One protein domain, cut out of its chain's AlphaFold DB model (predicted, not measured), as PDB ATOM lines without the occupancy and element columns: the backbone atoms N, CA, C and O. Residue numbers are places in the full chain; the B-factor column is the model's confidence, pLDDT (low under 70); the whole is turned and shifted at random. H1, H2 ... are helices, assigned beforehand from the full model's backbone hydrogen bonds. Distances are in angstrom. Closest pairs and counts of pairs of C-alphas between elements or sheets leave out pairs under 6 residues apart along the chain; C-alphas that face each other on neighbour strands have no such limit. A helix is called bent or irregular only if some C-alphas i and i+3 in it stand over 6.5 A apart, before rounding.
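AT A GLANCE: This is residues 8 to 159 of the 163 residues of an uncharacterized protein of Chloroflexi bacterium (UniProt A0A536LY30). Helices are packed round H4 in the middle: H2 and H3 make an up-and-down bundle with it, H5 and H7 lie along it, and H8 packs on H7. H1 packs on H2 and lies at one end of the long axis, while long loops with the short H6 make up much of the other end. The printed part has 152 residues, with eight named helices, H1 to H8 in chain order, and no named strand; its class is all helix. It is compact, with a radius of gyration of the C-alphas of 15.6 A, and spans 48 by 36 by 28 A.

IN THESE COORDINATES: H1, residues 8 to 17, begins at C-alpha 8 at (8.821, 59.242, 23.200). H2 is residues 20 to 30 and H3 residues 36 to 45; H3 is only just irregular, with C-alphas 41 and 44 6.8 A apart. H4, residues 67 to 80, is 20.6 A long from C-alpha 67 at (-11.643, 49.275, 49.021). H5, residues 85 to 97, measures 18.5 A. H6 is residues 110 to 114. H7, residues 131 to 144, measures 19.3 A. H8, residues 151 to 157, ends at C-alpha 157 at (-16.536, 34.772, 48.555).

HOW THE PARTS SIT: H4 is the hub, touching H2, H3, H5 and H7. H3 and H4 form a hairpin at a shallow tilt of 8 degrees, their closest C-alphas, Leu 39 and Leu 77, 7.0 A apart. H2 and H3 form another, closest at the C-alphas of Gln 24 and Ala 38, 4.8 A. H2 touches H4 with residues 76 to 80 of H4 alone; the closest C-alphas are those of Val 25 and Val 80, 6.6 A. H1 touches H2, opposite ways, closest at the C-alphas of Ile 14 and Arg 23, 6.3 A. H4 and H5 only just touch, with 3 pairs of C-alphas within 8 A, the closest being Thr 70 and Ala 91, 7.0 A. H7 touches H4, the same way, closest at the C-alphas of Val 68 and Pro 133, 5.7 A. H7 and H8 form a hairpin at a steep tilt of 38 degrees, closest at the C-alphas of Ala 138 and Thr 155, 5.6 A. H5 and H7 are near each other; H6 touches no helix. Every O i to N i+4 pair is within hydrogen-bond range in H1, H2, H4, H5 and H8, against 4 of 6 in H3, 9 of 10 in H7 and 0 of 1 in H6, where 2 of 2 O i to N i+3 pairs are.

THE WHOLE: The C-alphas farthest apart, Gly 8 and Asp 101, are 49.0 A apart. The printed part has no cut. The links H3 to H4, H5 to H6 and H6 to H7 are long. The mean pLDDT of the printed part is 97.4, and no printed residue is under 70.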
ATOM      1  N   GLY A   8       8.438  57.856  22.929       95.00
ATOM      2  CA  GLY A   8       8.821  59.242  23.200       95.00
ATOM      3  C   GLY A   8       7.600  60.121  23.456       95.00
ATOM      4  O   GLY A   8       7.549  60.827  24.464       95.00
ATOM      5  N   ALA A   9       6.579  60.014  22.601       95.62
ATOM      6  CA  ALA A   9       5.303  60.701  22.794       95.62
ATOM      7  C   ALA A   9       4.591  60.247  24.082       95.62
ATOM      8  O   ALA A   9       4.056  61.077  24.822       95.62
ATOM      9  N   ALA A  10       4.628  58.945  24.394       95.19
ATOM     10  CA  ALA A  10       4.085  58.421  25.647       95.19
ATOM     11  C   ALA A  10       4.812  58.997  26.876       95.19
ATOM     12  O   ALA A  10       4.162  59.441  27.824       95.19
ATOM     13  N   ALA A  11       6.148  59.053  26.851       96.44
ATOM     14  CA  ALA A  11       6.941  59.626  27.935       96.44
ATOM     15  C   ALA A  11       6.636  61.120  28.156       96.44
ATOM     16  O   ALA A  11       6.442  61.538  29.298       96.44
ATOM     17  N   ASP A  12       6.533  61.916  27.083       97.69
ATOM     18  CA  ASP A  12       6.184  63.344  27.174       97.69
ATOM     19  C   ASP A  12       4.792  63.548  27.794       97.69
ATOM     20  O   ASP A  12       4.619  64.381  28.690       97.69
ATOM     21  N   PHE A  13       3.810  62.730  27.398       97.81
ATOM     22  CA  PHE A  13       2.475  62.767  27.994       97.81
ATOM     23  C   PHE A  13       2.507  62.463  29.500       97.81
ATOM     24  O   PHE A  13       1.900  63.200  30.285       97.81
ATOM     25  N   ILE A  14       3.240  61.427  29.921       98.12
ATOM     26  CA  ILE A  14       3.359  61.043  31.336       98.12
ATOM     27  C   ILE A  14       4.071  62.138  32.147       98.12
ATOM     28  O   ILE A  14       3.602  62.502  33.228       98.12
ATOM     29  N   TRP A  15       5.151  62.731  31.632       97.75
ATOM     30  CA  TRP A  15       5.879  63.811  32.321       97.75
ATOM     31  C   TRP A  15       5.057  65.083  32.501       97.75
ATOM     32  O   TRP A  15       5.220  65.767  33.515       97.75
ATOM     33  N   ARG A  16       4.143  65.381  31.575       97.94
ATOM     34  CA  ARG A  16       3.288  66.572  31.656       97.94
ATOM     35  C   ARG A  16       2.051  66.379  32.520       97.94
ATOM     36  O   ARG A  16       1.664  67.313  33.213       97.94
ATOM     37  N   ASN A  17       1.442  65.195  32.489       97.94
ATOM     38  CA  ASN A  17       0.080  65.012  33.003       97.94
ATOM     39  C   ASN A  17      -0.012  64.074  34.207       97.94
ATOM     40  O   ASN A  17      -0.922  64.213  35.022       97.94
ATOM     41  N   ALA A  18       0.902  63.112  34.336       97.38
ATOM     42  CA  ALA A  18       0.764  62.064  35.337       97.38
ATOM     43  C   ALA A  18       1.227  62.526  36.727       97.38
ATOM     44  O   ALA A  18       2.064  63.435  36.849       97.38
ATOM     45  N   ARG A  19       0.716  61.881  37.785       97.19
ATOM     46  CA  ARG A  19       1.161  62.124  39.166       97.19
ATOM     47  C   ARG A  19       2.519  61.470  39.382       97.19
ATOM     48  O   ARG A  19       2.961  60.639  38.593       97.19
ATOM     49  N   VAL A  20       3.179  61.814  40.486       97.69
ATOM     50  CA  VAL A  20       4.500  61.258  40.821       97.69
ATOM     51  C   VAL A  20       4.490  59.727  40.808       97.69
ATOM     52  O   VAL A  20       5.436  59.146  40.290       97.69
ATOM     53  N   LEU A  21       3.418  59.087  41.286       98.00
ATOM     54  CA  LEU A  21       3.300  57.628  41.289       98.00
ATOM     55  C   LEU A  21       3.412  57.030  39.881       98.00
ATOM     56  O   LEU A  21       4.347  56.277  39.620       98.00
ATOM     57  N   GLU A  22       2.531  57.417  38.955       97.75
ATOM     58  CA  GLU A  22       2.568  56.914  37.573       97.75
ATOM     59  C   GLU A  22       3.886  57.258  36.893       97.75
ATOM     60  O   GLU A  22       4.371  56.487  36.066       97.75
ATOM     61  N   ARG A  23       4.497  58.396  37.251       97.88
ATOM     62  CA  ARG A  23       5.797  58.751  36.696       97.88
ATOM     63  C   ARG A  23       6.886  57.767  37.104       97.88
ATOM     64  O   ARG A  23       7.684  57.362  36.261       97.88
ATOM     65  N   GLN A  24       6.918  57.386  38.381       97.81
ATOM     66  CA  GLN A  24       7.882  56.406  38.877       97.81
ATOM     67  C   GLN A  24       7.589  55.006  38.329       97.81
ATOM     68  O   GLN A  24       8.521  54.331  37.904       97.81
ATOM     69  N   VAL A  25       6.316  54.601  38.248       97.31
ATOM     70  CA  VAL A  25       5.920  53.326  37.622       97.31
ATOM     71  C   VAL A  25       6.366  53.283  36.155       97.31
ATOM     72  O   VAL A  25       7.005  52.323  35.735       97.31
ATOM     73  N   PHE A  26       6.117  54.343  35.380       97.19
ATOM     74  CA  PHE A  26       6.547  54.430  33.982       97.19
ATOM     75  C   PHE A  26       8.072  54.382  33.837       97.19
ATOM     76  O   PHE A  26       8.589  53.620  33.020       97.19
ATOM     77  N   ALA A  27       8.804  55.164  34.640       96.19
ATOM     78  CA  ALA A  27      10.264  55.150  34.621       96.19
ATOM     79  C   ALA A  27      10.817  53.747  34.893       96.19
ATOM     80  O   ALA A  27      11.734  53.299  34.203       96.19
ATOM     81  N   ALA A  28      10.247  53.052  35.873       95.38
ATOM     82  CA  ALA A  28      10.715  51.736  36.265       95.38
ATOM     83  C   ALA A  28      10.414  50.669  35.196       95.38
ATOM     84  O   ALA A  28      11.284  49.869  34.863       95.38
ATOM     85  N   LEU A  29       9.228  50.712  34.581       94.88
ATOM     86  CA  LEU A  29       8.824  49.741  33.558       94.88
ATOM     87  C   LEU A  29       9.491  49.951  32.192       94.88
ATOM     88  O   LEU A  29       9.758  48.976  31.493       94.88
ATOM     89  N   PHE A  30       9.740  51.201  31.789       94.94
ATOM     90  CA  PHE A  30      10.110  51.513  30.400       94.94
ATOM     91  C   PHE A  30      11.463  52.204  30.236       94.94
ATOM     92  O   PHE A  30      12.012  52.186  29.136       94.94
ATOM     93  N   LEU A  31      12.006  52.813  31.293       94.31
ATOM     94  CA  LEU A  31      13.244  53.602  31.226       94.31
ATOM     95  C   LEU A  31      14.391  53.000  32.054       94.31
ATOM     96  O   LEU A  31      15.422  53.647  32.221       94.31
ATOM     97  N   GLY A  32      14.221  51.784  32.585       92.50
ATOM     98  CA  GLY A  32      15.213  51.134  33.448       92.50
ATOM     99  C   GLY A  32      15.392  51.826  34.804       92.50
ATOM    100  O   GLY A  32      16.459  51.725  35.408       92.50
ATOM    101  N   GLY A  33      14.379  52.570  35.258       92.56
ATOM    102  CA  GLY A  33      14.371  53.222  36.564       92.56
ATOM    103  C   GLY A  33      14.264  52.232  37.728       92.56
ATOM    104  O   GLY A  33      13.849  51.087  37.567       92.56
ATOM    105  N   ASP A  34      14.618  52.696  38.924       92.69
ATOM    106  CA  ASP A  34      14.526  51.901  40.150       92.69
ATOM    107  C   ASP A  34      13.061  51.712  40.591       92.69
ATOM    108  O   ASP A  34      12.364  52.681  40.915       92.69
ATOM    109  N   MET A  35      12.619  50.451  40.647       92.38
ATOM    110  CA  MET A  35      11.277  50.037  41.082       92.38
ATOM    111  C   MET A  35      10.945  50.521  42.500       92.38
ATOM    112  O   MET A  35       9.789  50.837  42.794       92.38
ATOM    113  N   MET A  36      11.949  50.675  43.372       94.06
ATOM    114  CA  MET A  36      11.745  51.163  44.737       94.06
ATOM    115  C   MET A  36      11.231  52.601  44.770       94.06
ATOM    116  O   MET A  36      10.519  52.977  45.699       94.06
ATOM    117  N   ARG A  37      11.508  53.416  43.744       96.12
ATOM    118  CA  ARG A  37      10.980  54.787  43.685       96.12
ATOM    119  C   ARG A  37       9.460  54.808  43.544       96.12
ATOM    120  O   ARG A  37       8.825  55.725  44.062       96.12
ATOM    121  N   ALA A  38       8.876  53.814  42.873       95.88
ATOM    122  CA  ALA A  38       7.427  53.678  42.772       95.88
ATOM    123  C   ALA A  38       6.813  53.270  44.116       95.88
ATOM    124  O   ALA A  38       5.807  53.855  44.515       95.88
ATOM    125  N   LEU A  39       7.457  52.357  44.856       95.88
ATOM    126  CA  LEU A  39       7.041  52.013  46.219       95.88
ATOM    127  C   LEU A  39       7.072  53.244  47.137       95.88
ATOM    128  O   LEU A  39       6.091  53.528  47.821       95.88
ATOM    129  N   GLU A  40       8.157  54.020  47.112       97.31
ATOM    130  CA  GLU A  40       8.267  55.243  47.915       97.31
ATOM    131  C   GLU A  40       7.222  56.298  47.522       97.31
ATOM    132  O   GLU A  40       6.672  56.975  48.390       97.31
ATOM    133  N   ALA A  41       6.883  56.407  46.235       97.94
ATOM    134  CA  ALA A  41       5.803  57.274  45.771       97.94
ATOM    135  C   ALA A  41       4.402  56.768  46.165       97.94
ATOM    136  O   ALA A  41       3.472  57.572  46.224       97.94
ATOM    137  N   LEU A  42       4.238  55.467  46.433       98.31
ATOM    138  CA  LEU A  42       2.978  54.856  46.860       98.31
ATOM    139  C   LEU A  42       2.720  55.032  48.366       98.31
ATOM    140  O   LEU A  42       1.572  55.206  48.773       98.31
ATOM    141  N   ARG A  43       3.769  55.029  49.201       97.88
ATOM    142  CA  ARG A  43       3.649  55.122  50.673       97.88
ATOM    143  C   ARG A  43       2.726  56.241  51.181       97.88
ATOM    144  O   ARG A  43       1.938  55.954  52.080       97.88
ATOM    145  N   PRO A  44       2.749  57.475  50.636       98.25
ATOM    146  CA  PRO A  44       1.900  58.564  51.126       98.25
ATOM    147  C   PRO A  44       0.395  58.329  50.950       98.25
ATOM    148  O   PRO A  44      -0.399  59.046  51.553       98.25
ATOM    149  N   TYR A  45      -0.010  57.356  50.129       98.69
ATOM    150  CA  TYR A  45      -1.419  57.029  49.925       98.69
ATOM    151  C   TYR A  45      -1.983  56.084  50.994       98.69
ATOM    152  O   TYR A  45      -3.207  56.034  51.142       98.69
ATOM    153  N   GLN A  46      -1.132  55.362  51.741       98.81
ATOM    154  CA  GLN A  46      -1.578  54.475  52.817       98.81
ATOM    155  C   GLN A  46      -1.887  55.276  54.085       98.81
ATOM    156  O   GLN A  46      -1.035  55.977  54.634       98.81
ATOM    157  N   ASN A  47      -3.106  55.138  54.588       98.81
ATOM    158  CA  ASN A  47      -3.564  55.812  55.790       98.81
ATOM    159  C   ASN A  47      -3.129  55.076  57.066       98.81
ATOM    160  O   ASN A  47      -2.556  53.980  57.053       98.81
ATOM    161  N   LYS A  48      -3.397  55.700  58.219       98.50
ATOM    162  CA  LYS A  48      -3.077  55.123  59.537       98.50
ATOM    163  C   LYS A  48      -3.827  53.817  59.803       98.50
ATOM    164  O   LYS A  48      -3.238  52.916  60.393       98.50
ATOM    165  N   ASP A  49      -5.065  53.713  59.326       98.69
ATOM    166  CA  ASP A  49      -5.899  52.508  59.423       98.69
ATOM    167  C   ASP A  49      -5.384  51.334  58.574       98.69
ATOM    168  O   ASP A  49      -5.844  50.218  58.762       98.69
ATOM    169  N   GLY A  50      -4.407  51.572  57.690       98.75
ATOM    170  CA  GLY A  50      -3.802  50.565  56.817       98.75
ATOM    171  C   GLY A  50      -4.393  50.526  55.408       98.75
ATOM    172  O   GLY A  50      -3.727  50.038  54.494       98.75
ATOM    173  N   GLY A  51      -5.581  51.099  55.203       98.81
ATOM    174  CA  GLY A  51      -6.193  51.231  53.887       98.81
ATOM    175  C   GLY A  51      -5.561  52.342  53.053       98.81
ATOM    176  O   GLY A  51      -4.671  53.065  53.509       98.81
ATOM    177  N   PHE A  52      -6.023  52.487  51.812       98.88
ATOM    178  CA  PHE A  52      -5.514  53.499  50.888       98.88
ATOM    179  C   PHE A  52      -6.588  54.498  50.480       98.88
ATOM    180  O   PHE A  52      -7.746  54.139  50.273       98.88
ATOM    181  N   GLY A  53      -6.178  55.751  50.326       98.25
ATOM    182  CA  GLY A  53      -7.020  56.861  49.895       98.25
ATOM    183  C   GLY A  53      -6.172  57.930  49.219       98.25
ATOM    184  O   GLY A  53      -5.317  57.618  48.393       98.25
ATOM    185  N   ASN A  54      -6.387  59.193  49.580       98.12
ATOM    186  CA  ASN A  54      -5.582  60.343  49.150       98.12
ATOM    187  C   ASN A  54      -5.499  60.513  47.629       98.12
ATOM    188  O   ASN A  54      -4.480  60.944  47.087       98.12
ATOM    189  N   GLY A  55      -6.581  60.181  46.926       97.31
ATOM    190  CA  GLY A  55      -6.604  60.290  45.478       97.31
ATOM    191  C   GLY A  55      -5.894  59.168  44.743       97.31
ATOM    192  O   GLY A  55      -5.631  59.395  43.575       97.31
ATOM    193  N   LEU A  56      -5.536  58.032  45.366       98.50
ATOM    194  CA  LEU A  56      -4.781  56.954  44.705       98.50
ATOM    195  C   LEU A  56      -5.497  56.419  43.456       98.50
ATOM    196  O   LEU A  56      -4.913  56.454  42.373       98.50
ATOM    197  N   GLU A  57      -6.766  56.037  43.592       97.69
ATOM    198  CA  GLU A  57      -7.683  55.920  42.454       97.69
ATOM    199  C   GLU A  57      -7.981  57.343  41.950       97.69
ATOM    200  O   GLU A  57      -8.578  58.122  42.702       97.69
ATOM    201  N   PRO A  58      -7.539  57.733  40.735       95.81
ATOM    202  CA  PRO A  58      -7.622  59.117  40.264       95.81
ATOM    203  C   PRO A  58      -9.020  59.735  40.326       95.81
ATOM    204  O   PRO A  58      -9.137  60.950  40.514       95.81
ATOM    205  N   ASP A  59     -10.060  58.911  40.207       97.31
ATOM    206  CA  ASP A  59     -11.450  59.353  40.212       97.31
ATOM    207  C   ASP A  59     -12.084  59.409  41.617       97.31
ATOM    208  O   ASP A  59     -13.231  59.843  41.748       97.31
ATOM    209  N   ILE A  60     -11.351  59.041  42.677       97.81
ATOM    210  CA  ILE A  60     -11.756  59.180  44.086       97.81
ATOM    211  C   ILE A  60     -10.745  60.083  44.798       97.81
ATOM    212  O   ILE A  60      -9.736  59.620  45.318       97.81
ATOM    213  N   ARG A  61     -11.008  61.393  44.873       96.12
ATOM    214  CA  ARG A  61     -10.033  62.392  45.366       96.12
ATOM    215  C   ARG A  61      -9.996  62.546  46.890       96.12
ATOM    216  O   ARG A  61      -9.259  63.394  47.388       96.12
ATOM    217  N   GLY A  62     -10.800  61.771  47.617       95.81
ATOM    218  CA  GLY A  62     -10.915  61.844  49.072       95.81
ATOM    219  C   GLY A  62      -9.697  61.289  49.823       95.81
ATOM    220  O   GLY A  62      -8.976  60.443  49.292       95.81
ATOM    221  N   PRO A  63      -9.463  61.737  51.071       97.81
ATOM    222  CA  PRO A  63      -8.370  61.260  51.911       97.81
ATOM    223  C   PRO A  63      -8.684  59.918  52.581       97.81
ATOM    224  O   PRO A  63      -7.771  59.190  52.947       97.81
ATOM    225  N   VAL A  64      -9.965  59.582  52.751       98.25
ATOM    226  CA  VAL A  64     -10.407  58.409  53.517       98.25
ATOM    227  C   VAL A  64     -10.104  57.121  52.760       98.25
ATOM    228  O   VAL A  64     -10.234  57.069  51.536       98.25
ATOM    229  N   SER A  65      -9.724  56.082  53.503       98.81
ATOM    230  CA  SER A  65      -9.465  54.759  52.952       98.81
ATOM    231  C   SER A  65     -10.696  54.182  52.256       98.81
ATOM    232  O   SER A  65     -11.810  54.269  52.778       98.81
ATOM    233  N   GLN A  66     -10.490  53.582  51.086       98.81
ATOM    234  CA  GLN A  66     -11.538  52.926  50.306       98.81
ATOM    235  C   GLN A  66     -11.053  51.563  49.769       98.81
ATOM    236  O   GLN A  66      -9.857  51.395  49.494       98.81
ATOM    237  N   PRO A  67     -11.968  50.595  49.559       98.75
ATOM    238  CA  PRO A  67     -11.643  49.275  49.021       98.75
ATOM    239  C   PRO A  67     -10.882  49.324  47.688       98.75
ATOM    240  O   PRO A  67      -9.845  48.683  47.543       98.75
ATOM    241  N   VAL A  68     -11.356  50.107  46.716       98.75
ATOM    242  CA  VAL A  68     -10.767  50.125  45.363       98.75
ATOM    243  C   VAL A  68      -9.419  50.834  45.288       98.75
ATOM    244  O   VAL A  68      -8.490  50.268  44.724       98.75
ATOM    245  N   PRO A  69      -9.214  52.003  45.914       98.75
ATOM    246  CA  PRO A  69      -7.868  52.521  46.135       98.75
ATOM    247  C   PRO A  69      -6.913  51.502  46.775       98.75
ATOM    248  O   PRO A  69      -5.742  51.451  46.410       98.75
ATOM    249  N   THR A  70      -7.396  50.648  47.684       98.81
ATOM    250  CA  THR A  70      -6.568  49.588  48.284       98.81
ATOM    251  C   THR A  70      -6.178  48.524  47.249       98.81
ATOM    252  O   THR A  70      -5.013  48.136  47.179       98.81
ATOM    253  N   GLU A  71      -7.089  48.118  46.363       98.69
ATOM    254  CA  GLU A  71      -6.761  47.282  45.197       98.69
ATOM    255  C   GLU A  71      -5.755  47.953  44.253       98.69
ATOM    256  O   GLU A  71      -4.819  47.306  43.780       98.69
ATOM    257  N   PHE A  72      -5.918  49.253  43.993       98.56
ATOM    258  CA  PHE A  72      -5.015  50.025  43.141       98.56
ATOM    259  C   PHE A  72      -3.578  49.965  43.674       98.56
ATOM    260  O   PHE A  72      -2.635  49.756  42.903       98.56
ATOM    261  N   ALA A  73      -3.403  50.074  44.995       98.56
ATOM    262  CA  ALA A  73      -2.105  49.899  45.638       98.56
ATOM    263  C   ALA A  73      -1.530  48.503  45.369       98.56
ATOM    264  O   ALA A  73      -0.381  48.385  44.949       98.56
ATOM    265  N   PHE A  74      -2.334  47.449  45.523       98.62
ATOM    266  CA  PHE A  74      -1.886  46.074  45.295       98.62
ATOM    267  C   PHE A  74      -1.466  45.848  43.840       98.62
ATOM    268  O   PHE A  74      -0.410  45.274  43.582       98.62
ATOM    269  N   ARG A  75      -2.238  46.354  42.873       98.00
ATOM    270  CA  ARG A  75      -1.865  46.292  41.450       98.00
ATOM    271  C   ARG A  75      -0.584  47.060  41.159       98.00
ATOM    272  O   ARG A  75       0.226  46.594  40.367       98.00
ATOM    273  N   THR A  76      -0.390  48.208  41.802       97.69
ATOM    274  CA  THR A  76       0.835  49.001  41.656       97.69
ATOM    275  C   THR A  76       2.048  48.218  42.159       97.69
ATOM    276  O   THR A  76       3.039  48.119  41.439       97.69
ATOM    277  N   LEU A  77       1.953  47.606  43.346       97.25
ATOM    278  CA  LEU A  77       3.000  46.740  43.906       97.25
ATOM    279  C   LEU A  77       3.302  45.553  42.978       97.25
ATOM    280  O   LEU A  77       4.470  45.237  42.754       97.25
ATOM    281  N   ASP A  78       2.263  44.944  42.393       97.12
ATOM    282  CA  ASP A  78       2.406  43.847  41.430       97.12
ATOM    283  C   ASP A  78       3.163  44.277  40.167       97.12
ATOM    284  O   ASP A  78       4.059  43.570  39.710       97.12
ATOM    285  N   GLN A  79       2.808  45.439  39.607       94.81
ATOM    286  CA  GLN A  79       3.395  45.968  38.374       94.81
ATOM    287  C   GLN A  79       4.892  46.228  38.518       94.81
ATOM    288  O   GLN A  79       5.655  45.913  37.610       94.81
ATOM    289  N   VAL A  80       5.308  46.796  39.650       93.75
ATOM    290  CA  VAL A  80       6.715  47.153  39.887       93.75
ATOM    291  C   VAL A  80       7.502  46.046  40.595       93.75
ATOM    292  O   VAL A  80       8.687  46.210  40.866       93.75
ATOM    293  N   GLY A  81       6.862  44.914  40.907       92.00
ATOM    294  CA  GLY A  81       7.502  43.770  41.561       92.00
ATOM    295  C   GLY A  81       8.047  44.065  42.965       92.00
ATOM    296  O   GLY A  81       8.941  43.359  43.425       92.00
ATOM    297  N   ALA A  82       7.537  45.099  43.643       90.12
ATOM    298  CA  ALA A  82       8.016  45.545  44.952       90.12
ATOM    299  C   ALA A  82       7.030  45.140  46.055       90.12
ATOM    300  O   ALA A  82       6.304  45.972  46.593       90.12
ATOM    301  N   ILE A  83       6.979  43.847  46.367       91.56
ATOM    302  CA  ILE A  83       6.076  43.305  47.388       91.56
ATOM    303  C   ILE A  83       6.625  43.639  48.779       91.56
ATOM    304  O   ILE A  83       7.703  43.178  49.149       91.56
ATOM    305  N   GLU A  84       5.892  44.451  49.544       93.88
ATOM    306  CA  GLU A  84       6.270  44.863  50.900       93.88
ATOM    307  C   GLU A  84       5.249  44.317  51.903       93.88
ATOM    308  O   GLU A  84       4.117  44.797  51.995       93.88
ATOM    309  N   GLU A  85       5.644  43.267  52.627       95.94
ATOM    310  CA  GLU A  85       4.742  42.485  53.479       95.94
ATOM    311  C   GLU A  85       4.090  43.317  54.589       95.94
ATOM    312  O   GLU A  85       2.924  43.087  54.907       95.94
ATOM    313  N   THR A  86       4.778  44.323  55.140       97.75
ATOM    314  CA  THR A  86       4.222  45.161  56.216       97.75
ATOM    315  C   THR A  86       3.076  46.033  55.705       97.75
ATOM    316  O   THR A  86       2.006  46.091  56.315       97.75
ATOM    317  N   MET A  87       3.276  46.710  54.571       98.31
ATOM    318  CA  MET A  87       2.254  47.506  53.894       98.31
ATOM    319  C   MET A  87       1.044  46.649  53.520       98.31
ATOM    320  O   MET A  87      -0.088  47.074  53.755       98.31
ATOM    321  N   ILE A  88       1.281  45.451  52.979       98.56
ATOM    322  CA  ILE A  88       0.225  44.520  52.570       98.56
ATOM    323  C   ILE A  88      -0.541  43.993  53.784       98.56
ATOM    324  O   ILE A  88      -1.768  44.015  53.769       98.56
ATOM    325  N   GLY A  89       0.152  43.584  54.851       98.75
ATOM    326  CA  GLY A  89      -0.473  43.119  56.090       98.75
ATOM    327  C   GLY A  89      -1.422  44.163  56.674       98.75
ATOM    328  O   GLY A  89      -2.599  43.880  56.866       98.75
ATOM    329  N   ARG A  90      -0.963  45.414  56.809       98.81
ATOM    330  CA  ARG A  90      -1.806  46.526  57.288       98.81
ATOM    331  C   ARG A  90      -3.021  46.786  56.397       98.81
ATOM    332  O   ARG A  90      -4.088  47.138  56.890       98.81
ATOM    333  N   ALA A  91      -2.871  46.637  55.085       98.88
ATOM    334  CA  ALA A  91      -3.990  46.776  54.164       98.88
ATOM    335  C   ALA A  91      -5.003  45.634  54.318       98.88
ATOM    336  O   ALA A  91      -6.207  45.871  54.264       98.88
ATOM    337  N   CYS A  92      -4.536  44.412  54.562       98.88
ATOM    338  CA  CYS A  92      -5.399  43.277  54.859       98.88
ATOM    339  C   CYS A  92      -6.103  43.413  56.221       98.88
ATOM    340  O   CYS A  92      -7.279  43.061  56.309       98.88
ATOM    341  N   ASP A  93      -5.437  43.961  57.245       98.88
ATOM    342  CA  ASP A  93      -6.066  44.322  58.525       98.88
ATOM    343  C   ASP A  93      -7.217  45.311  58.292       98.88
ATOM    344  O   ASP A  93      -8.342  45.078  58.732       98.88
ATOM    345  N   TYR A  94      -6.973  46.379  57.522       98.88
ATOM    346  CA  TYR A  94      -8.013  47.328  57.118       98.88
ATOM    347  C   TYR A  94      -9.180  46.635  56.403       98.88
ATOM    348  O   TYR A  94     -10.332  46.820  56.795       98.88
ATOM    349  N   LEU A  95      -8.900  45.809  55.391       98.94
ATOM    350  CA  LEU A  95      -9.931  45.093  54.630       98.94
ATOM    351  C   LEU A  95     -10.778  44.186  55.531       98.94
ATOM    352  O   LEU A  95     -11.993  44.097  55.340       98.94
ATOM    353  N   GLN A  96     -10.181  43.573  56.555       98.75
ATOM    354  CA  GLN A  96     -10.909  42.780  57.540       98.75
ATOM    355  C   GLN A  96     -11.920  43.620  58.330       98.75
ATOM    356  O   GLN A  96     -13.033  43.153  58.561       98.75
ATOM    357  N   THR A  97     -11.588  44.868  58.681       98.69
ATOM    358  CA  THR A  97     -12.513  45.757  59.415       98.69
ATOM    359  C   THR A  97     -13.747  46.173  58.616       98.69
ATOM    360  O   THR A  97     -14.750  46.563  59.206       98.69
ATOM    361  N   ILE A  98     -13.683  46.088  57.286       98.69
ATOM    362  CA  ILE A  98     -14.757  46.518  56.379       98.69
ATOM    363  C   ILE A  98     -15.374  45.356  55.589       98.69
ATOM    364  O   ILE A  98     -16.140  45.573  54.649       98.69
ATOM    365  N   THR A  99     -15.007  44.121  55.932       98.69
ATOM    366  CA  THR A  99     -15.576  42.922  55.318       98.69
ATOM    367  C   THR A  99     -17.019  42.766  55.768       98.69
ATOM    368  O   THR A  99     -17.325  42.855  56.954       98.69
ATOM    369  N   THR A 100     -17.910  42.547  54.808       98.44
ATOM    370  CA  THR A 100     -19.328  42.291  55.080       98.44
ATOM    371  C   THR A 100     -19.543  40.843  55.526       98.44
ATOM    372  O   THR A 100     -18.690  39.979  55.304       98.44
ATOM    373  N   ASP A 101     -20.733  40.537  56.040       96.69
ATOM    374  CA  ASP A 101     -21.137  39.167  56.393       96.69
ATOM    375  C   ASP A 101     -21.126  38.194  55.196       96.69
ATOM    376  O   ASP A 101     -21.118  36.974  55.368       96.69
ATOM    377  N   GLU A 102     -21.098  38.707  53.961       96.31
ATOM    378  CA  GLU A 102     -20.999  37.887  52.752       96.31
ATOM    379  C   GLU A 102     -19.590  37.304  52.546       96.31
ATOM    380  O   GLU A 102     -19.445  36.323  51.808       96.31
ATOM    381  N   GLY A 103     -18.574  37.864  53.220       97.00
ATOM    382  CA  GLY A 103     -17.172  37.431  53.187       97.00
ATOM    383  C   GLY A 103     -16.267  38.248  52.260       97.00
ATOM    384  O   GLY A 103     -15.065  37.998  52.207       97.00
ATOM    385  N   GLY A 104     -16.824  39.223  51.540       98.31
ATOM    386  CA  GLY A 104     -16.083  40.176  50.714       98.31
ATOM    387  C   GLY A 104     -16.232  41.615  51.199       98.31
ATOM    388  O   GLY A 104     -16.989  41.907  52.131       98.31
ATOM    389  N   VAL A 105     -15.521  42.526  50.537       98.88
ATOM    390  CA  VAL A 105     -15.607  43.969  50.800       98.88
ATOM    391  C   VAL A 105     -16.488  44.668  49.760       98.88
ATOM    392  O   VAL A 105     -16.619  44.178  48.633       98.88
ATOM    393  N   PRO A 106     -17.089  45.817  50.104       98.69
ATOM    394  CA  PRO A 106     -17.776  46.676  49.145       98.69
ATOM    395  C   PRO A 106     -16.890  47.157  47.993       98.69
ATOM    396  O   PRO A 106     -15.670  47.214  48.117       98.69
ATOM    397  N   TRP A 107     -17.518  47.606  46.902       98.12
ATOM    398  CA  TRP A 107     -16.840  48.367  45.841       98.12
ATOM    399  C   TRP A 107     -16.279  49.693  46.384       98.12
ATOM    400  O   TRP A 107     -15.101  49.997  46.233       98.12
ATOM    401  N   VAL A 108     -17.103  50.452  47.102       98.56
ATOM    402  CA  VAL A 108     -16.708  51.636  47.880       98.56
ATOM    403  C   VAL A 108     -17.533  51.706  49.162       98.56
ATOM    404  O   VAL A 108     -18.598  51.093  49.259       98.56
ATOM    405  N   LEU A 109     -17.041  52.451  50.150       98.69
ATOM    406  CA  LEU A 109     -17.728  52.715  51.411       98.69
ATOM    407  C   LEU A 109     -18.556  54.008  51.328       98.69
ATOM    408  O   LEU A 109     -18.200  54.905  50.561       98.69
ATOM    409  N   PRO A 110     -19.603  54.168  52.160       98.38
ATOM    410  CA  PRO A 110     -20.445  55.370  52.186       98.38
ATOM    411  C   PRO A 110     -19.669  56.687  52.331       98.38
ATOM    412  O   PRO A 110     -20.045  57.699  51.742       98.38
ATOM    413  N   SER A 111     -18.544  56.657  53.054       98.12
ATOM    414  CA  SER A 111     -17.640  57.797  53.265       98.12
ATOM    415  C   SER A 111     -17.035  58.368  51.977       98.12
ATOM    416  O   SER A 111     -16.498  59.474  51.986       98.12
ATOM    417  N   VAL A 112     -17.131  57.656  50.847       97.94
ATOM    418  CA  VAL A 112     -16.735  58.186  49.536       97.94
ATOM    419  C   VAL A 112     -17.549  59.431  49.174       97.94
ATOM    420  O   VAL A 112     -17.042  60.326  48.495       97.94
ATOM    421  N   ARG A 113     -18.795  59.526  49.663       97.94
ATOM    422  CA  ARG A 113     -19.715  60.617  49.331       97.94
ATOM    423  C   ARG A 113     -19.286  61.982  49.850       97.94
ATOM    424  O   ARG A 113     -19.673  62.988  49.256       97.94
ATOM    425  N   ASP A 114     -18.462  62.000  50.891       97.94
ATOM    426  CA  ASP A 114     -18.039  63.213  51.592       97.94
ATOM    427  C   ASP A 114     -16.941  63.988  50.841       97.94
ATOM    428  O   ASP A 114     -16.554  65.082  51.253       97.94
ATOM    429  N   TYR A 115     -16.433  63.442  49.729       97.81
ATOM    430  CA  TYR A 115     -15.301  64.000  48.995       97.81
ATOM    431  C   TYR A 115     -15.529  64.041  47.474       97.81
ATOM    432  O   TYR A 115     -16.381  63.315  46.945       97.81
ATOM    433  N   PRO A 116     -14.756  64.874  46.741       98.00
ATOM    434  CA  PRO A 116     -14.832  64.926  45.287       98.00
ATOM    435  C   PRO A 116     -14.506  63.573  44.654       98.00
ATOM    436  O   PRO A 116     -13.490  62.946  44.963       98.00
ATOM    437  N   ARG A 117     -15.369  63.145  43.739       97.88
ATOM    438  CA  ARG A 117     -15.274  61.870  43.033       97.88
ATOM    439  C   ARG A 117     -16.022  61.938  41.708       97.88
ATOM    440  O   ARG A 117     -16.890  62.797  41.539       97.88
ATOM    441  N   ALA A 118     -15.728  61.020  40.797       97.94
ATOM    442  CA  ALA A 118     -16.568  60.838  39.620       97.94
ATOM    443  C   ALA A 118     -17.964  60.287  40.002       97.94
ATOM    444  O   ALA A 118     -18.070  59.535  40.972       97.94
ATOM    445  N   PRO A 119     -19.042  60.612  39.258       96.69
ATOM    446  CA  PRO A 119     -20.424  60.326  39.676       96.69
ATOM    447  C   PRO A 119     -20.766  58.847  39.902       96.69
ATOM    448  O   PRO A 119     -21.725  58.546  40.603       96.69
ATOM    449  N   TRP A 120     -20.010  57.925  39.301       95.62
ATOM    450  CA  TRP A 120     -20.214  56.479  39.447       95.62
ATOM    451  C   TRP A 120     -19.595  55.888  40.719       95.62
ATOM    452  O   TRP A 120     -19.878  54.739  41.051       95.62
ATOM    453  N   TRP A 121     -18.764  56.642  41.441       97.31
ATOM    454  CA  TRP A 121     -18.235  56.224  42.738       97.31
ATOM    455  C   TRP A 121     -19.277  56.451  43.824       97.31
ATOM    456  O   TRP A 121     -19.180  57.371  44.626       97.31
ATOM    457  N   GLU A 122     -20.318  55.633  43.824       96.12
ATOM    458  CA  GLU A 122     -21.466  55.788  44.708       96.12
ATOM    459  C   GLU A 122     -21.877  54.444  45.304       96.12
ATOM    460  O   GLU A 122     -21.582  53.382  44.754       96.12
ATOM    461  N   THR A 123     -22.546  54.491  46.451       97.44
ATOM    462  CA  THR A 123     -23.045  53.311  47.148       97.44
ATOM    463  C   THR A 123     -24.192  53.662  48.095       97.44
ATOM    464  O   THR A 123     -24.378  54.819  48.457       97.44
ATOM    465  N   SER A 124     -24.979  52.675  48.519       97.12
ATOM    466  CA  SER A 124     -25.933  52.834  49.625       97.12
ATOM    467  C   SER A 124     -25.213  52.934  50.977       97.12
ATOM    468  O   SER A 124     -24.019  52.678  51.068       97.12
ATOM    469  N   ASP A 125     -25.929  53.260  52.056       97.56
ATOM    470  CA  ASP A 125     -25.344  53.322  53.411       97.56
ATOM    471  C   ASP A 125     -24.821  51.971  53.913       97.56
ATOM    472  O   ASP A 125     -23.859  51.922  54.671       97.56
ATOM    473  N   ASN A 126     -25.420  50.877  53.439       97.00
ATOM    474  CA  ASN A 126     -24.998  49.510  53.737       97.00
ATOM    475  C   ASN A 126     -24.703  48.777  52.417       97.00
ATOM    476  O   ASN A 126     -25.585  48.086  51.902       97.00
ATOM    477  N   PRO A 127     -23.531  48.995  51.795       97.88
ATOM    478  CA  PRO A 127     -23.179  48.293  50.568       97.88
ATOM    479  C   PRO A 127     -23.085  46.776  50.778       97.88
ATOM    480  O   PRO A 127     -22.554  46.351  51.806       97.88
ATOM    481  N   PRO A 128     -23.476  45.961  49.783       98.00
ATOM    482  CA  PRO A 128     -23.113  44.547  49.760       98.00
ATOM    483  C   PRO A 128     -21.614  44.367  49.468       98.00
ATOM    484  O   PRO A 128     -20.935  45.299  49.014       98.00
ATOM    485  N   ALA A 129     -21.099  43.153  49.660       98.00
ATOM    486  CA  ALA A 129     -19.807  42.788  49.102       98.00
ATOM    487  C   ALA A 129     -19.851  42.820  47.572       98.00
ATOM    488  O   ALA A 129     -20.878  42.603  46.927       98.00
ATOM    489  N   SER A 130     -18.691  43.048  46.972       98.12
ATOM    490  CA  SER A 130     -18.527  43.061  45.527       98.12
ATOM    491  C   SER A 130     -17.318  42.231  45.120       98.12
ATOM    492  O   SER A 130     -16.284  42.225  45.795       98.12
ATOM    493  N   LEU A 131     -17.428  41.541  43.978       98.12
ATOM    494  CA  LEU A 131     -16.294  40.844  43.356       98.12
ATOM    495  C   LEU A 131     -15.147  41.808  43.070       98.12
ATOM    496  O   LEU A 131     -13.987  41.446  43.219       98.12
ATOM    497  N   ASN A 132     -15.472  43.039  42.694       97.88
ATOM    498  CA  ASN A 132     -14.505  44.113  42.598       97.88
ATOM    499  C   ASN A 132     -14.611  44.991  43.858       97.88
ATOM    500  O   ASN A 132     -15.696  45.538  44.077       97.88
ATOM    501  N   PRO A 133     -13.571  45.131  44.699       98.31
ATOM    502  CA  PRO A 133     -12.180  44.697  44.502       98.31
ATOM    503  C   PRO A 133     -11.805  43.323  45.073       98.31
ATOM    504  O   PRO A 133     -10.670  42.881  44.880       98.31
ATOM    505  N   THR A 134     -12.709  42.638  45.779       98.81
ATOM    506  CA  THR A 134     -12.383  41.436  46.572       98.81
ATOM    507  C   THR A 134     -11.581  40.381  45.796       98.81
ATOM    508  O   THR A 134     -10.535  39.934  46.265       98.81
ATOM    509  N   ALA A 135     -12.018  40.021  44.588       98.56
ATOM    510  CA  ALA A 135     -11.387  38.994  43.761       98.56
ATOM    511  C   ALA A 135      -9.985  39.393  43.293       98.56
ATOM    512  O   ALA A 135      -9.087  38.553  43.242       98.56
ATOM    513  N   ALA A 136      -9.785  40.671  42.968       98.44
ATOM    514  CA  ALA A 136      -8.492  41.172  42.528       98.44
ATOM    515  C   ALA A 136      -7.471  41.144  43.670       98.44
ATOM    516  O   ALA A 136      -6.363  40.636  43.489       98.44
ATOM    517  N   VAL A 137      -7.857  41.615  44.859       98.75
ATOM    518  CA  VAL A 137      -6.979  41.599  46.037       98.75
ATOM    519  C   VAL A 137      -6.685  40.164  46.477       98.75
ATOM    520  O   VAL A 137      -5.520  39.808  46.651       98.75
ATOM    521  N   ALA A 138      -7.709  39.311  46.593       98.69
ATOM    522  CA  ALA A 138      -7.528  37.905  46.950       98.69
ATOM    523  C   ALA A 138      -6.620  37.182  45.941       98.69
ATOM    524  O   ALA A 138      -5.693  36.478  46.337       98.69
ATOM    525  N   GLY A 139      -6.823  37.408  44.639       98.56
ATOM    526  CA  GLY A 139      -5.985  36.839  43.584       98.56
ATOM    527  C   GLY A 139      -4.520  37.272  43.673       98.56
ATOM    528  O   GLY A 139      -3.631  36.440  43.495       98.56
ATOM    529  N   LEU A 140      -4.250  38.541  43.996       98.62
ATOM    530  CA  LEU A 140      -2.884  39.038  44.193       98.62
ATOM    531  C   LEU A 140      -2.230  38.442  45.444       98.62
ATOM    532  O   LEU A 140      -1.096  37.980  45.367       98.62
ATOM    533  N   LEU A 141      -2.956  38.336  46.560       98.56
ATOM    534  CA  LEU A 141      -2.456  37.656  47.761       98.56
ATOM    535  C   LEU A 141      -2.101  36.188  47.483       98.56
ATOM    536  O   LEU A 141      -1.048  35.717  47.914       98.56
ATOM    537  N   GLN A 142      -2.938  35.478  46.716       98.38
ATOM    538  CA  GLN A 142      -2.655  34.108  46.277       98.38
ATOM    539  C   GLN A 142      -1.428  34.050  45.352       98.38
ATOM    540  O   GLN A 142      -0.542  33.221  45.555       98.38
ATOM    541  N   LYS A 143      -1.330  34.959  44.369       98.12
ATOM    542  CA  LYS A 143      -0.177  35.067  43.457       98.12
ATOM    543  C   LYS A 143       1.129  35.262  44.226       98.12
ATOM    544  O   LYS A 143       2.126  34.612  43.914       98.12
ATOM    545  N   TRP A 144       1.123  36.142  45.223       98.00
ATOM    546  CA  TRP A 144       2.293  36.459  46.041       98.00
ATOM    547  C   TRP A 144       2.548  35.447  47.159       98.00
ATOM    548  O   TRP A 144       3.569  35.546  47.830       98.00
ATOM    549  N   LYS A 145       1.651  34.468  47.353       97.31
ATOM    550  CA  LYS A 145       1.696  33.488  48.450       97.31
ATOM    551  C   LYS A 145       1.745  34.140  49.836       97.31
ATOM    552  O   LYS A 145       2.276  33.554  50.773       97.31
ATOM    553  N   ILE A 146       1.168  35.333  49.970       97.25
ATOM    554  CA  ILE A 146       1.043  36.010  51.261       97.25
ATOM    555  C   ILE A 146      -0.113  35.370  52.014       97.25
ATOM    556  O   ILE A 146      -1.218  35.241  51.483       97.25
ATOM    557  N   GLU A 147       0.142  34.949  53.245       96.56
ATOM    558  CA  GLU A 147      -0.879  34.433  54.149       96.56
ATOM    559  C   GLU A 147      -1.427  35.564  55.018       96.56
ATOM    560  O   GLU A 147      -0.680  36.375  55.558       96.56
ATOM    561  N   HIS A 148      -2.750  35.630  55.135       98.38
ATOM    562  CA  HIS A 148      -3.436  36.553  56.032       98.38
ATOM    563  C   HIS A 148      -4.818  35.984  56.374       98.38
ATOM    564  O   HIS A 148      -5.455  35.431  55.472       98.38
ATOM    565  N   PRO A 149      -5.349  36.178  57.601       98.31
ATOM    566  CA  PRO A 149      -6.704  35.743  57.965       98.31
ATOM    567  C   PRO A 149      -7.815  36.228  57.022       98.31
ATOM    568  O   PRO A 149      -8.869  35.608  56.931       98.31
ATOM    569  N   TRP A 150      -7.576  37.326  56.301       98.44
ATOM    570  CA  TRP A 150      -8.516  37.885  55.325       98.44
ATOM    571  C   TRP A 150      -8.534  37.138  53.977       98.44
ATOM    572  O   TRP A 150      -9.567  37.101  53.311       98.44
ATOM    573  N   ARG A 151      -7.416  36.519  53.565       98.31
ATOM    574  CA  ARG A 151      -7.243  35.975  52.205       98.31
ATOM    575  C   ARG A 151      -8.224  34.854  51.889       98.31
ATOM    576  O   ARG A 151      -8.853  34.874  50.831       98.31
ATOM    577  N   ASP A 152      -8.316  33.854  52.758       97.50
ATOM    578  CA  ASP A 152      -9.062  32.631  52.456       97.50
ATOM    579  C   ASP A 152     -10.587  32.861  52.476       97.50
ATOM    580  O   ASP A 152     -11.247  32.429  51.529       97.50
ATOM    581  N   PRO A 153     -11.168  33.616  53.437       97.56
ATOM    582  CA  PRO A 153     -12.570  34.031  53.366       97.56
ATOM    583  C   PRO A 153     -12.893  34.871  52.121       97.56
ATOM    584  O   PRO A 153     -13.869  34.580  51.427       97.56
ATOM    585  N   ALA A 154     -12.047  35.854  51.785       98.25
ATOM    586  CA  ALA A 154     -12.219  36.677  50.586       98.25
ATOM    587  C   ALA A 154     -12.122  35.844  49.297       98.25
ATOM    588  O   ALA A 154     -12.878  36.059  48.347       98.25
ATOM    589  N   THR A 155     -11.229  34.849  49.275       98.12
ATOM    590  CA  THR A 155     -11.149  33.864  48.192       98.12
ATOM    591  C   THR A 155     -12.458  33.084  48.120       98.12
ATOM    592  O   THR A 155     -13.080  33.062  47.071       98.12
ATOM    593  N   ALA A 156     -12.953  32.519  49.222       97.31
ATOM    594  CA  ALA A 156     -14.203  31.756  49.221       97.31
ATOM    595  C   ALA A 156     -15.416  32.573  48.728       97.31
ATOM    596  O   ALA A 156     -16.266  32.031  48.023       97.31
ATOM    597  N   PHE A 157     -15.482  33.874  49.042       97.25
ATOM    598  CA  PHE A 157     -16.536  34.772  48.555       97.25
ATOM    599  C   PHE A 157     -16.603  34.855  47.022       97.25
ATOM    600  O   PHE A 157     -17.689  34.957  46.457       97.25
ATOM    601  N   CYS A 158     -15.463  34.798  46.334       97.00
ATOM    602  CA  CYS A 158     -15.414  35.034  44.890       97.00
ATOM    603  C   CYS A 158     -15.872  33.821  44.051       97.00
ATOM    604  O   CYS A 158     -15.909  33.892  42.822       97.00
ATOM    605  N   TRP A 159     -16.174  32.694  44.700       93.50
ATOM    606  CA  TRP A 159     -16.563  31.452  44.052       93.50
ATOM    607  C   TRP A 159     -18.088  31.321  44.128       93.50
ATOM    608  O   TRP A 159     -18.693  31.707  45.132       93.50
TER     609      TRP A 159